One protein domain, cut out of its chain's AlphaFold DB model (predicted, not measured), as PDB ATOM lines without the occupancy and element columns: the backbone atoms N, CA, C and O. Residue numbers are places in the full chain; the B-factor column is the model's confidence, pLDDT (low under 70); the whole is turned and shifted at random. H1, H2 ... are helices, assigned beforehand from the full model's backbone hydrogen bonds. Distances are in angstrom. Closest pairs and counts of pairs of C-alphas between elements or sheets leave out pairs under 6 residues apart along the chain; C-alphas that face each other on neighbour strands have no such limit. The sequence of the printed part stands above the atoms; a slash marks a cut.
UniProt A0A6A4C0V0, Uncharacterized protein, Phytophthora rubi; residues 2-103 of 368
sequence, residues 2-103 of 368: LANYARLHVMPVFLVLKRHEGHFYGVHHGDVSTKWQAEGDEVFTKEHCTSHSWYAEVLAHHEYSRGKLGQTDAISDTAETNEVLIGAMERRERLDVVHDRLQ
ATOM      1  N   LEU A   2       6.400  32.695  14.155       57.50
ATOM      2  CA  LEU A   2       4.953  33.032  14.188       57.50
ATOM      3  C   LEU A   2       4.458  33.824  12.958       57.50
ATOM      4  O   LEU A   2       3.414  33.499  12.402       57.50
ATOM      5  N   ALA A   3       5.257  34.777  12.467       67.62
ATOM      6  CA  ALA A   3       4.979  35.544  11.246       67.62
ATOM      7  C   ALA A   3       4.920  34.713   9.942       67.62
ATOM      8  O   ALA A   3       4.552  35.244   8.902       67.62
ATOM      9  N   ASN A   4       5.292  33.430   9.964       72.56
ATOM     10  CA  ASN A   4       5.223  32.541   8.798       72.56
ATOM     11  C   ASN A   4       3.849  31.859   8.746       72.56
ATOM     12  O   ASN A   4       3.221  31.824   7.699       72.56
ATOM     13  N   TYR A   5       3.347  31.429   9.908       76.06
ATOM     14  CA  TYR A   5       1.984  30.925  10.073       76.06
ATOM     15  C   TYR A   5       0.946  32.025   9.786       76.06
ATOM     16  O   TYR A   5       0.042  31.840   8.975       76.06
ATOM     17  N   ALA A   6       1.147  33.221  10.354       78.94
ATOM     18  CA  ALA A   6       0.265  34.365  10.116       78.94
ATOM     19  C   ALA A   6       0.197  34.789   8.633       78.94
ATOM     20  O   ALA A   6      -0.861  35.208   8.181       78.94
ATOM     21  N   ARG A   7       1.284  34.640   7.857       84.25
ATOM     22  CA  ARG A   7       1.323  34.980   6.419       84.25
ATOM     23  C   ARG A   7       0.609  33.985   5.498       84.25
ATOM     24  O   ARG A   7       0.478  34.279   4.318       84.25
ATOM     25  N   LEU A   8       0.126  32.858   6.023       86.25
ATOM     26  CA  LEU A   8      -0.803  31.955   5.332       86.25
ATOM     27  C   LEU A   8      -2.144  31.821   6.072       86.25
ATOM     28  O   LEU A   8      -2.875  30.859   5.848       86.25
ATOM     29  N   HIS A   9      -2.472  32.775   6.956       85.88
ATOM     30  CA  HIS A   9      -3.717  32.791   7.738       85.88
ATOM     31  C   HIS A   9      -3.964  31.479   8.515       85.88
ATOM     32  O   HIS A   9      -5.093  31.015   8.683       85.88
ATOM     33  N   VAL A  10      -2.885  30.855   8.997       74.62
ATOM     34  CA  VAL A  10      -2.935  29.649   9.831       74.62
ATOM     35  C   VAL A  10      -2.376  29.931  11.216       74.62
ATOM     36  O   VAL A  10      -1.463  30.732  11.391       74.62
ATOM     37  N   MET A  11      -2.891  29.217  12.212       64.94
ATOM     38  CA  MET A  11      -2.297  29.112  13.543       64.94
ATOM     39  C   MET A  11      -2.236  27.624  13.916       64.94
ATOM     40  O   MET A  11      -3.268  26.949  13.824       64.94
ATOM     41  N   PRO A  12      -1.071  27.088  14.329       53.97
ATOM     42  CA  PRO A  12      -1.001  25.749  14.899       53.97
ATOM     43  C   PRO A  12      -1.776  25.724  16.224       53.97
ATOM     44  O   PRO A  12      -1.688  26.652  17.027       53.97
ATOM     45  N   VAL A  13      -2.534  24.655  16.470       48.41
ATOM     46  CA  VAL A  13      -3.542  24.588  17.554       48.41
ATOM     47  C   VAL A  13      -2.917  24.428  18.962       48.41
ATOM     48  O   VAL A  13      -3.619  24.387  19.967       48.41
ATOM     49  N   PHE A  14      -1.584  24.431  19.078       46.00
ATOM     50  CA  PHE A  14      -0.812  24.289  20.326       46.00
ATOM     51  C   PHE A  14      -0.780  25.549  21.217       46.00
ATOM     52  O   PHE A  14       0.260  25.938  21.746       46.00
ATOM     53  N   LEU A  15      -1.918  26.217  21.384       43.50
ATOM     54  CA  LEU A  15      -2.044  27.509  22.058       43.50
ATOM     55  C   LEU A  15      -3.285  27.442  22.993       43.50
ATOM     56  O   LEU A  15      -4.363  27.134  22.487       43.50
ATOM     57  N   VAL A  16      -3.151  27.652  24.340       39.06
ATOM     58  CA  VAL A  16      -4.170  27.224  25.387       39.06
ATOM     59  C   VAL A  16      -4.570  28.150  26.627       39.06
ATOM     60  O   VAL A  16      -5.239  27.703  27.549       39.06
ATOM     61  N   LEU A  17      -4.239  29.458  26.706       38.94
ATOM     62  CA  LEU A  17      -4.731  30.537  27.619       38.94
ATOM     63  C   LEU A  17      -6.222  30.736  27.348       38.94
ATOM     64  O   LEU A  17      -6.634  31.651  26.633       38.94
ATOM     65  N   LYS A  18      -7.047  29.992  28.062       37.16
ATOM     66  CA  LYS A  18      -8.021  30.736  28.843       37.16
ATOM     67  C   LYS A  18      -7.193  31.748  29.642       37.16
ATOM     68  O   LYS A  18      -6.343  31.356  30.444       37.16
ATOM     69  N   ARG A  19      -7.306  33.043  29.319       35.62
ATOM     70  CA  ARG A  19      -6.381  34.104  29.798       35.62
ATOM     71  C   ARG A  19      -6.492  34.404  31.304       35.62
ATOM     72  O   ARG A  19      -5.803  35.252  31.853       35.62
ATOM     73  N   HIS A  20      -7.384  33.658  31.931       36.94
ATOM     74  CA  HIS A  20      -7.790  33.596  33.324       36.94
ATOM     75  C   HIS A  20      -7.383  32.240  33.963       36.94
ATOM     76  O   HIS A  20      -7.723  32.000  35.116       36.94
ATOM     77  N   GLU A  21      -6.663  31.371  33.225       39.75
ATOM     78  CA  GLU A  21      -6.105  30.076  33.672       39.75
ATOM     79  C   GLU A  21      -4.597  29.889  33.313       39.75
ATOM     80  O   GLU A  21      -3.857  29.603  34.250       39.75
ATOM     81  N   GLY A  22      -4.089  30.098  32.062       33.75
ATOM     82  CA  GLY A  22      -2.608  30.252  31.869       33.75
ATOM     83  C   GLY A  22      -1.720  29.890  30.619       33.75
ATOM     84  O   GLY A  22      -0.516  29.892  30.858       33.75
ATOM     85  N   HIS A  23      -2.129  29.598  29.351       30.48
ATOM     86  CA  HIS A  23      -1.170  29.214  28.230       30.48
ATOM     87  C   HIS A  23      -1.047  30.108  26.925       30.48
ATOM     88  O   HIS A  23      -0.249  31.039  26.942       30.48
ATOM     89  N   PHE A  24      -1.798  29.914  25.806       36.81
ATOM     90  CA  PHE A  24      -2.095  30.937  24.731       36.81
ATOM     91  C   PHE A  24      -3.438  30.883  23.840       36.81
ATOM     92  O   PHE A  24      -3.360  31.067  22.640       36.81
ATOM     93  N   TYR A  25      -4.687  30.640  24.312       37.06
ATOM     94  CA  TYR A  25      -5.726  29.783  23.644       37.06
ATOM     95  C   TYR A  25      -6.198  30.159  22.248       37.06
ATOM     96  O   TYR A  25      -6.711  31.263  22.102       37.06
ATOM     97  N   GLY A  26      -6.162  29.169  21.328       41.44
ATOM     98  CA  GLY A  26      -6.999  29.018  20.120       41.44
ATOM     99  C   GLY A  26      -7.561  30.334  19.606       41.44
ATOM    100  O   GLY A  26      -8.746  30.610  19.787       41.44
ATOM    101  N   VAL A  27      -6.646  31.175  19.121       37.28
ATOM    102  CA  VAL A  27      -6.688  32.620  19.364       37.28
ATOM    103  C   VAL A  27      -8.042  33.222  19.000       37.28
ATOM    104  O   VAL A  27      -8.476  33.171  17.849       37.28
ATOM    105  N   HIS A  28      -8.703  33.807  20.007       38.06
ATOM    106  CA  HIS A  28      -9.985  34.504  19.886       38.06
ATOM    107  C   HIS A  28      -9.815  35.811  19.079       38.06
ATOM    108  O   HIS A  28      -9.957  36.918  19.591       38.06
ATOM    109  N   HIS A  29      -9.536  35.677  17.783       47.00
ATOM    110  CA  HIS A  29      -9.530  36.759  16.801       47.00
ATOM    111  C   HIS A  29     -10.959  37.176  16.378       47.00
ATOM    112  O   HIS A  29     -11.125  37.945  15.434       47.00
ATOM    113  N   GLY A  30     -11.995  36.648  17.045       49.88
ATOM    114  CA  GLY A  30     -13.398  36.821  16.664       49.88
ATOM    115  C   GLY A  30     -13.629  36.382  15.219       49.88
ATOM    116  O   GLY A  30     -13.127  35.337  14.802       49.88
ATOM    117  N   ASP A  31     -14.311  37.236  14.462       61.72
ATOM    118  CA  ASP A  31     -14.563  37.110  13.025       61.72
ATOM    119  C   ASP A  31     -13.335  36.732  12.190       61.72
ATOM    120  O   ASP A  31     -13.493  36.019  11.208       61.72
ATOM    121  N   VAL A  32     -12.119  37.149  12.563       68.31
ATOM    122  CA  VAL A  32     -10.902  36.811  11.801       68.31
ATOM    123  C   VAL A  32     -10.508  35.338  11.966       68.31
ATOM    124  O   VAL A  32      -9.994  34.751  11.023       68.31
ATOM    125  N   SER A  33     -10.810  34.697  13.101       69.81
ATOM    126  CA  SER A  33     -10.582  33.247  13.260       69.81
ATOM    127  C   SER A  33     -11.563  32.448  12.396       69.81
ATOM    128  O   SER A  33     -11.175  31.506  11.706       69.81
ATOM    129  N   THR A  34     -12.825  32.889  12.361       72.62
ATOM    130  CA  THR A  34     -13.858  32.336  11.475       72.62
ATOM    131  C   THR A  34     -13.513  32.573  10.002       72.62
ATOM    132  O   THR A  34     -13.610  31.639   9.213       72.62
ATOM    133  N   LYS A  35     -13.028  33.770   9.634       79.94
ATOM    134  CA  LYS A  35     -12.566  34.096   8.276       79.94
ATOM    135  C   LYS A  35     -11.405  33.196   7.855       79.94
ATOM    136  O   LYS A  35     -11.473  32.580   6.802       79.94
ATOM    137  N   TRP A  36     -10.399  33.022   8.710       85.75
ATOM    138  CA  TRP A  36      -9.245  32.152   8.447       85.75
ATOM    139  C   TRP A  36      -9.585  30.658   8.338       85.75
ATOM    140  O   TRP A  36      -8.826  29.910   7.716       85.75
ATOM    141  N   GLN A  37     -10.695  30.210   8.936       80.44
ATOM    142  CA  GLN A  37     -11.242  28.858   8.758       80.44
ATOM    143  C   GLN A  37     -12.133  28.739   7.509       80.44
ATOM    144  O   GLN A  37     -12.178  27.666   6.922       80.44
ATOM    145  N   ALA A  38     -12.814  29.817   7.112       83.12
ATOM    146  CA  ALA A  38     -13.629  29.894   5.903       83.12
ATOM    147  C   ALA A  38     -12.777  29.992   4.622       83.12
ATOM    148  O   ALA A  38     -13.109  29.384   3.613       83.12
ATOM    149  N   GLU A  39     -11.655  30.711   4.668       89.31
ATOM    150  CA  GLU A  39     -10.674  30.825   3.582       89.31
ATOM    151  C   GLU A  39     -10.199  29.443   3.079       89.31
ATOM    152  O   GLU A  39      -9.678  28.624   3.842       89.31
ATOM    153  N   GLY A  40     -10.396  29.179   1.787       87.50
ATOM    154  CA  GLY A  40     -10.137  27.895   1.131       87.50
ATOM    155  C   GLY A  40     -11.238  26.840   1.311       87.50
ATOM    156  O   GLY A  40     -11.282  25.886   0.540       87.50
ATOM    157  N   ASP A  41     -12.163  27.025   2.257       89.06
ATOM    158  CA  ASP A  41     -13.260  26.102   2.570       89.06
ATOM    159  C   ASP A  41     -14.615  26.713   2.165       89.06
ATOM    160  O   ASP A  41     -15.325  27.374   2.933       89.06
ATOM    161  N   GLU A  42     -14.989  26.512   0.899       88.44
ATOM    162  CA  GLU A  42     -16.249  27.023   0.346       88.44
ATOM    163  C   GLU A  42     -17.495  26.383   0.992       88.44
ATOM    164  O   GLU A  42     -18.563  27.001   0.983       88.44
ATOM    165  N   VAL A  43     -17.374  25.184   1.576       87.38
ATOM    166  CA  VAL A  43     -18.488  24.482   2.234       87.38
ATOM    167  C   VAL A  43     -18.765  25.129   3.588       87.38
ATOM    168  O   VAL A  43     -19.852  25.674   3.784       87.38
ATOM    169  N   PHE A  44     -17.762  25.197   4.469       84.00
ATOM    170  CA  PHE A  44     -17.852  25.881   5.764       84.00
ATOM    171  C   PHE A  44     -18.286  27.343   5.598       84.00
ATOM    172  O   PHE A  44     -19.163  27.821   6.322       84.00
ATOM    173  N   THR A  45     -17.744  28.043   4.594       85.44
ATOM    174  CA  THR A  45     -18.132  29.427   4.277       85.44
ATOM    175  C   THR A  45     -19.639  29.556   4.038       85.44
ATOM    176  O   THR A  45     -20.286  30.430   4.618       85.44
ATOM    177  N   LYS A  46     -20.222  28.687   3.203       87.19
ATOM    178  CA  LYS A  46     -21.652  28.737   2.847       87.19
ATOM    179  C   LYS A  46     -22.566  28.225   3.954       87.19
ATOM    180  O   LYS A  46     -23.653  28.771   4.132       87.19
ATOM    181  N   GLU A  47     -22.149  27.203   4.693       85.12
ATOM    182  CA  GLU A  47     -22.974  26.596   5.740       85.12
ATOM    183  C   GLU A  47     -22.962  27.395   7.050       85.12
ATOM    184  O   GLU A  47     -23.927  27.318   7.816       85.12
ATOM    185  N   HIS A  48     -21.899  28.159   7.334       74.94
ATOM    186  CA  HIS A  48     -21.699  28.774   8.654       74.94
ATOM    187  C   HIS A  48     -21.383  30.277   8.647       74.94
ATOM    188  O   HIS A  48     -21.530  30.909   9.693       74.94
ATOM    189  N   CYS A  49     -20.976  30.882   7.522       81.81
ATOM    190  CA  CYS A  49     -20.429  32.251   7.525       81.81
ATOM    191  C   CYS A  49     -21.284  33.323   6.822       81.81
ATOM    192  O   CYS A  49     -20.874  34.481   6.767       81.81
ATOM    193  N   THR A  50     -22.478  32.979   6.331       85.12
ATOM    194  CA  THR A  50     -23.373  33.863   5.545       85.12
ATOM    195  C   THR A  50     -23.782  35.175   6.226       85.12
ATOM    196  O   THR A  50     -24.185  36.115   5.545       85.12
ATOM    197  N   SER A  51     -23.687  35.260   7.554       79.38
ATOM    198  CA  SER A  51     -24.019  36.446   8.354       79.38
ATOM    199  C   SER A  51     -22.854  37.424   8.563       79.38
ATOM    200  O   SER A  51     -23.082  38.520   9.079       79.38
ATOM    201  N   HIS A  52     -21.621  37.066   8.188       77.69
ATOM    202  CA  HIS A  52     -20.451  37.931   8.369       77.69
ATOM    203  C   HIS A  52     -20.265  38.915   7.205       77.69
ATOM    204  O   HIS A  52     -20.454  38.582   6.036       77.69
ATOM    205  N   SER A  53     -19.805  40.130   7.515       88.06
ATOM    206  CA  SER A  53     -19.606  41.212   6.536       88.06
ATOM    207  C   SER A  53     -18.574  40.900   5.442       88.06
ATOM    208  O   SER A  53     -18.656  41.460   4.351       88.06
ATOM    209  N   TRP A  54     -17.631  39.993   5.709       89.06
ATOM    210  CA  TRP A  54     -16.598  39.533   4.774       89.06
ATOM    211  C   TRP A  54     -17.020  38.324   3.916       89.06
ATOM    212  O   TRP A  54     -16.241  37.871   3.083       89.06
ATOM    213  N   TYR A  55     -18.234  37.785   4.075       89.62
ATOM    214  CA  TYR A  55     -18.681  36.571   3.371       89.62
ATOM    215  C   TYR A  55     -18.515  36.653   1.838       89.62
ATOM    216  O   TYR A  55     -17.969  35.744   1.213       89.62
ATOM    217  N   ALA A  56     -18.928  37.773   1.234       92.31
ATOM    218  CA  ALA A  56     -18.808  37.990  -0.211       92.31
ATOM    219  C   ALA A  56     -17.352  38.191  -0.678       92.31
ATOM    220  O   ALA A  56     -17.011  37.819  -1.798       92.31
ATOM    221  N   GLU A  57     -16.494  38.746   0.183       92.56
ATOM    222  CA  GLU A  57     -15.058  38.926  -0.064       92.56
ATOM    223  C   GLU A  57     -14.357  37.561  -0.159       92.56
ATOM    224  O   GLU A  57     -13.642  37.292  -1.121       92.56
ATOM    225  N   VAL A  58     -14.628  36.666   0.800       91.12
ATOM    226  CA  VAL A  58     -14.042  35.316   0.849       91.12
ATOM    227  C   VAL A  58     -14.518  34.447  -0.318       91.12
ATOM    228  O   VAL A  58     -13.697  33.790  -0.950       91.12
ATOM    229  N   LEU A  59     -15.803  34.495  -0.690       92.50
ATOM    230  CA  LEU A  59     -16.277  33.759  -1.871       92.50
ATOM    231  C   LEU A  59     -15.649  34.259  -3.183       92.50
ATOM    232  O   LEU A  59     -15.265  33.438  -4.016       92.50
ATOM    233  N   ALA A  60     -15.485  35.575  -3.357       92.31
ATOM    234  CA  ALA A  60     -14.773  36.124  -4.513       92.31
ATOM    235  C   ALA A  60     -13.285  35.718  -4.516       92.31
ATOM    236  O   ALA A  60     -12.716  35.431  -5.572       92.31
ATOM    237  N   HIS A  61     -12.665  35.631  -3.334       94.06
ATOM    238  CA  HIS A  61     -11.294  35.149  -3.179       94.06
ATOM    239  C   HIS A  61     -11.153  33.667  -3.571       94.06
ATOM    240  O   HIS A  61     -10.197  33.306  -4.258       94.06
ATOM    241  N   HIS A  62     -12.130  32.821  -3.221       90.75
ATOM    242  CA  HIS A  62     -12.152  31.408  -3.615       90.75
ATOM    243  C   HIS A  62     -12.213  31.233  -5.134       90.75
ATOM    244  O   HIS A  62     -11.462  30.435  -5.695       90.75
ATOM    245  N   GLU A  63     -13.076  31.992  -5.814       91.12
ATOM    246  CA  GLU A  63     -13.194  31.955  -7.275       91.12
ATOM    247  C   GLU A  63     -11.894  32.414  -7.962       91.12
ATOM    248  O   GLU A  63     -11.371  31.718  -8.837       91.12
ATOM    249  N   TYR A  64     -11.322  33.535  -7.508       90.94
ATOM    250  CA  TYR A  64     -10.062  34.085  -8.018       90.94
ATOM    251  C   TYR A  64      -8.872  33.125  -7.847       90.94
ATOM    252  O   TYR A  64      -8.117  32.890  -8.797       90.94
ATOM    253  N   SER A  65      -8.695  32.564  -6.650       91.12
ATOM    254  CA  SER A  65      -7.509  31.772  -6.309       91.12
ATOM    255  C   SER A  65      -7.575  30.340  -6.852       91.12
ATOM    256  O   SER A  65      -6.552  29.795  -7.278       91.12
ATOM    257  N   ARG A  66      -8.773  29.746  -6.961       88.25
ATOM    258  CA  ARG A  66      -8.984  28.417  -7.569       88.25
ATOM    259  C   ARG A  66      -8.467  28.329  -9.005       88.25
ATOM    260  O   ARG A  66      -7.894  27.310  -9.382       88.25
ATOM    261  N   GLY A  67      -8.607  29.401  -9.788       85.00
ATOM    262  CA  GLY A  67      -8.073  29.479 -11.153       85.00
ATOM    263  C   GLY A  67      -6.541  29.558 -11.243       85.00
ATOM    264  O   GLY A  67      -5.996  29.422 -12.337       85.00
ATOM    265  N   LYS A  68      -5.841  29.782 -10.121       88.81
ATOM    266  CA  LYS A  68      -4.390  30.045 -10.067       88.81
ATOM    267  C   LYS A  68      -3.584  28.994  -9.306       88.81
ATOM    268  O   LYS A  68      -2.395  28.842  -9.585       88.81
ATOM    269  N   LEU A  69      -4.207  28.243  -8.393       86.25
ATOM    270  CA  LEU A  69      -3.526  27.256  -7.544       86.25
ATOM    271  C   LEU A  69      -2.661  26.267  -8.351       86.25
ATOM    272  O   LEU A  69      -1.499  26.058  -8.022       86.25
ATOM    273  N   GLY A  70      -3.174  25.740  -9.470       84.06
ATOM    274  CA  GLY A  70      -2.446  24.801 -10.339       84.06
ATOM    275  C   GLY A  70      -1.224  25.372 -11.083       84.06
ATOM    276  O   GLY A  70      -0.559  24.630 -11.801       84.06
ATOM    277  N   GLN A  71      -0.933  26.668 -10.941       85.38
ATOM    278  CA  GLN A  71       0.253  27.349 -11.488       85.38
ATOM    279  C   GLN A  71       1.151  27.935 -10.380       85.38
ATOM    280  O   GLN A  71       2.102  28.657 -10.673       85.38
ATOM    281  N   THR A  72       0.838  27.660  -9.110       89.31
ATOM    282  CA  THR A  72       1.426  28.321  -7.940       89.31
ATOM    283  C   THR A  72       2.353  27.364  -7.190       89.31
ATOM    284  O   THR A  72       1.905  26.340  -6.678       89.31
ATOM    285  N   ASP A  73       3.647  27.690  -7.093       90.00
ATOM    286  CA  ASP A  73       4.585  26.935  -6.252       90.00
ATOM    287  C   ASP A  73       4.336  27.241  -4.771       90.00
ATOM    288  O   ASP A  73       4.696  28.308  -4.273       90.00
ATOM    289  N   ALA A  74       3.761  26.279  -4.051       86.38
ATOM    290  CA  ALA A  74       3.456  26.423  -2.635       86.38
ATOM    291  C   ALA A  74       4.696  26.673  -1.751       86.38
ATOM    292  O   ALA A  74       4.552  27.250  -0.673       86.38
ATOM    293  N   ILE A  75       5.911  26.304  -2.179       87.88
ATOM    294  CA  ILE A  75       7.145  26.526  -1.404       87.88
ATOM    295  C   ILE A  75       7.594  28.001  -1.445       87.88
ATOM    296  O   ILE A  75       8.252  28.470  -0.514       87.88
ATOM    297  N   SER A  76       7.188  28.764  -2.462       89.69
ATOM    298  CA  SER A  76       7.575  30.167  -2.649       89.69
ATOM    299  C   SER A  76       6.893  31.112  -1.644       89.69
ATOM    300  O   SER A  76       5.698  31.376  -1.710       89.69
ATOM    301  N   ASP A  77       7.635  31.664  -0.684       87.25
ATOM    302  CA  ASP A  77       7.077  32.516   0.383       87.25
ATOM    303  C   ASP A  77       6.935  34.003  -0.018       87.25
ATOM    304  O   ASP A  77       7.449  34.898   0.659       87.25
ATOM    305  N   THR A  78       6.238  34.272  -1.131       91.44
ATOM    306  CA  THR A  78       5.900  35.635  -1.594       91.44
ATOM    307  C   THR A  78       4.454  36.019  -1.272       91.44
ATOM    308  O   THR A  78       3.620  35.162  -0.980       91.44
ATOM    309  N   ALA A  79       4.132  37.315  -1.341       89.81
ATOM    310  CA  ALA A  79       2.771  37.801  -1.101       89.81
ATOM    311  C   ALA A  79       1.775  37.262  -2.144       89.81
ATOM    312  O   ALA A  79       0.685  36.830  -1.792       89.81
ATOM    313  N   GLU A  80       2.185  37.216  -3.411       91.25
ATOM    314  CA  GLU A  80       1.381  36.760  -4.549       91.25
ATOM    315  C   GLU A  80       1.067  35.263  -4.451       91.25
ATOM    316  O   GLU A  80      -0.053  34.843  -4.734       91.25
ATOM    317  N   THR A  81       2.048  34.467  -4.012       90.38
ATOM    318  CA  THR A  81       1.857  33.039  -3.736       90.38
ATOM    319  C   THR A  81       0.907  32.858  -2.557       90.38
ATOM    320  O   THR A  81      -0.055  32.098  -2.641       90.38
ATOM    321  N   ASN A  82       1.153  33.571  -1.456       92.25
ATOM    322  CA  ASN A  82       0.389  33.409  -0.223       92.25
ATOM    323  C   ASN A  82      -1.084  33.800  -0.396       92.25
ATOM    324  O   ASN A  82      -1.942  33.077   0.101       92.25
ATOM    325  N   GLU A  83      -1.379  34.854  -1.160       93.81
ATOM    326  CA  GLU A  83      -2.743  35.247  -1.539       93.81
ATOM    327  C   GLU A  83      -3.494  34.094  -2.234       93.81
ATOM    328  O   GLU A  83      -4.581  33.698  -1.811       93.81
ATOM    329  N   VAL A  84      -2.878  33.466  -3.245       93.75
ATOM    330  CA  VAL A  84      -3.495  32.328  -3.951       93.75
ATOM    331  C   VAL A  84      -3.703  31.130  -3.020       93.75
ATOM    332  O   VAL A  84      -4.766  30.510  -3.047       93.75
ATOM    333  N   LEU A  85      -2.729  30.809  -2.168       93.69
ATOM    334  CA  LEU A  85      -2.854  29.692  -1.228       93.69
ATOM    335  C   LEU A  85      -3.973  29.937  -0.200       93.69
ATOM    336  O   LEU A  85      -4.745  29.020   0.066       93.69
ATOM    337  N   ILE A  86      -4.101  31.157   0.339       93.88
ATOM    338  CA  ILE A  86      -5.156  31.534   1.300       93.88
ATOM    339  C   ILE A  86      -6.548  31.317   0.700       93.88
ATOM    340  O   ILE A  86      -7.395  30.706   1.345       93.88
ATOM    341  N   GLY A  87      -6.784  31.771  -0.534       91.00
ATOM    342  CA  GLY A  87      -8.095  31.633  -1.171       91.00
ATOM    343  C   GLY A  87      -8.435  30.222  -1.671       91.00
ATOM    344  O   GLY A  87      -9.608  29.953  -1.915       91.00
ATOM    345  N   ALA A  88      -7.457  29.327  -1.859       91.44
ATOM    346  CA  ALA A  88      -7.665  28.063  -2.582       91.44
ATOM    347  C   ALA A  88      -7.307  26.767  -1.829       91.44
ATOM    348  O   ALA A  88      -7.534  25.696  -2.388       91.44
ATOM    349  N   MET A  89      -6.762  26.837  -0.612       91.75
ATOM    350  CA  MET A  89      -6.399  25.660   0.193       91.75
ATOM    351  C   MET A  89      -6.984  25.741   1.601       91.75
ATOM    352  O   MET A  89      -6.988  26.809   2.219       91.75
ATOM    353  N   GLU A  90      -7.420  24.609   2.151       88.44
ATOM    354  CA  GLU A  90      -7.985  24.577   3.502       88.44
ATOM    355  C   GLU A  90      -6.950  25.005   4.556       88.44
ATOM    356  O   GLU A  90      -5.738  24.793   4.421       88.44
ATOM    357  N   ARG A  91      -7.424  25.543   5.689       83.12
ATOM    358  CA  ARG A  91      -6.567  25.985   6.808       83.12
ATOM    359  C   ARG A  91      -5.630  24.882   7.334       83.12
ATOM    360  O   ARG A  91      -4.596  25.195   7.927       83.12
ATOM    361  N   ARG A  92      -5.961  23.598   7.133       83.00
ATOM    362  CA  ARG A  92      -5.069  22.472   7.456       83.00
ATOM    363  C   ARG A  92      -3.933  22.332   6.447       83.00
ATOM    364  O   ARG A  92      -2.780  22.275   6.857       83.00
ATOM    365  N   GLU A  93      -4.233  22.319   5.157       86.12
ATOM    366  CA  GLU A  93      -3.228  22.158   4.102       86.12
ATOM    367  C   GLU A  93      -2.252  23.342   4.079       86.12
ATOM    368  O   GLU A  93      -1.040  23.164   3.958       86.12
ATOM    369  N   ARG A  94      -2.762  24.560   4.311       89.69
ATOM    370  CA  ARG A  94      -1.940  25.766   4.497       89.69
ATOM    371  C   ARG A  94      -0.967  25.650   5.675       89.69
ATOM    372  O   ARG A  94       0.122  26.219   5.621       89.69
ATOM    373  N   LEU A  95      -1.315  24.902   6.728       84.25
ATOM    374  CA  LEU A  95      -0.418  24.650   7.861       84.25
ATOM    375  C   LEU A  95       0.716  23.698   7.468       84.25
ATOM    376  O   LEU A  95       1.863  23.939   7.840       84.25
ATOM    377  N   ASP A  96       0.422  22.675   6.666       85.56
ATOM    378  CA  ASP A  96       1.433  21.766   6.120       85.56
ATOM    379  C   ASP A  96       2.414  22.485   5.181       85.56
ATOM    380  O   ASP A  96       3.621  22.290   5.311       85.56
ATOM    381  N   VAL A  97       1.938  23.417   4.346       88.75
ATOM    382  CA  VAL A  97       2.809  24.285   3.524       88.75
ATOM    383  C   VAL A  97       3.758  25.130   4.390       88.75
ATOM    384  O   VAL A  97       4.938  25.262   4.059       88.75
ATOM    385  N   VAL A  98       3.301  25.675   5.527       83.56
ATOM    386  CA  VAL A  98       4.198  26.395   6.457       83.56
ATOM    387  C   VAL A  98       5.231  25.454   7.085       83.56
ATOM    388  O   VAL A  98       6.368  25.872   7.297       83.56
ATOM    389  N   HIS A  99       4.878  24.199   7.370       82.69
ATOM    390  CA  HIS A  99       5.833  23.220   7.892       82.69
ATOM    391  C   HIS A  99       6.895  22.856   6.843       82.69
ATOM    392  O   HIS A  99       8.085  22.949   7.150       82.69
ATOM    393  N   ASP A 100       6.493  22.570   5.600       85.75
ATOM    394  CA  ASP A 100       7.407  22.261   4.491       85.75
ATOM    395  C   ASP A 100       8.405  23.403   4.233       85.75
ATOM    396  O   ASP A 100       9.619  23.183   4.202       85.75
ATOM    397  N   ARG A 101       7.911  24.648   4.133       87.75
ATOM    398  CA  ARG A 101       8.736  25.863   3.953       87.75
ATOM    399  C   ARG A 101       9.767  26.074   5.061       87.75
ATOM    400  O   ARG A 101      10.791  26.715   4.837       87.75
ATOM    401  N   LEU A 102       9.487  25.577   6.265       80.25
ATOM    402  CA  LEU A 102      10.368  25.680   7.430       80.25
ATOM    403  C   LEU A 102      11.171  24.398   7.688       80.25
ATOM    404  O   LEU A 102      11.869  24.330   8.697       80.25
ATOM    405  N   GLN A 103      11.085  23.410   6.788       79.38
ATOM    406  CA  GLN A 103      11.715  22.090   6.907       79.38
ATOM    407  C   GLN A 103      11.355  21.379   8.226       79.38
ATOM    408  O   GLN A 103      12.137  20.611   8.786       79.38
TER     409      GLN A 103
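What this domain is: This is residues 2 to 103 of the 368 residues of an uncharacterized protein of Phytophthora rubi (UniProt A0A6A4C0V0). H4, the longest helix, forms a hairpin with H3 and has H5 packed crosswise on it, in a flat helical body with a long loop, residues 7 to 30, reaching far out. The all-helix printed part has 102 residues with six named helices, H1 to H6 in order; it is compact, radius of gyration of the C-alphas 14.2 A, spanning 45 by 38 by 18 A.

How they stand to each other: H4, residues 55 to 66, touches H5, residues 79 to 88, closest C-alphas Ser 65 and Val 84, 4.7 A, about perpendicular at 73 degrees. H3, residues 42 to 48, touches H4 as a hairpin, closest C-alphas Glu 42 and Leu 59, 7.1 A. H2, residues 31 to 38, only just touches H3, only at the corner, closest C-alphas Ala 38 and Thr 45, 4.8 A, with 3 pairs within 8 A. H6, residues 91 to 101, only just touches H1, residues 2 to 6, closest C-alphas Val 98 and Tyr 5, 6.2 A, with 3 pairs within 8 A. Every O i to N i+4 pair is within hydrogen-bond range in H1 to H5, 6 of 7 in H6.

Where its parts are: H4 spans 16.7 A from C-alpha 55 at (-18.681, 36.571, 3.371) to C-alpha 66 at (-8.984, 28.417, -7.569); H6 spans 15.6 A and ends with C-alpha 101 at (8.736, 25.863, 3.953).

The domain as a whole: The printed part has no cut; links H1 to H2 and H4 to H5 are long. Residues 2 to 3 and 11 to 33 have pLDDT under 70.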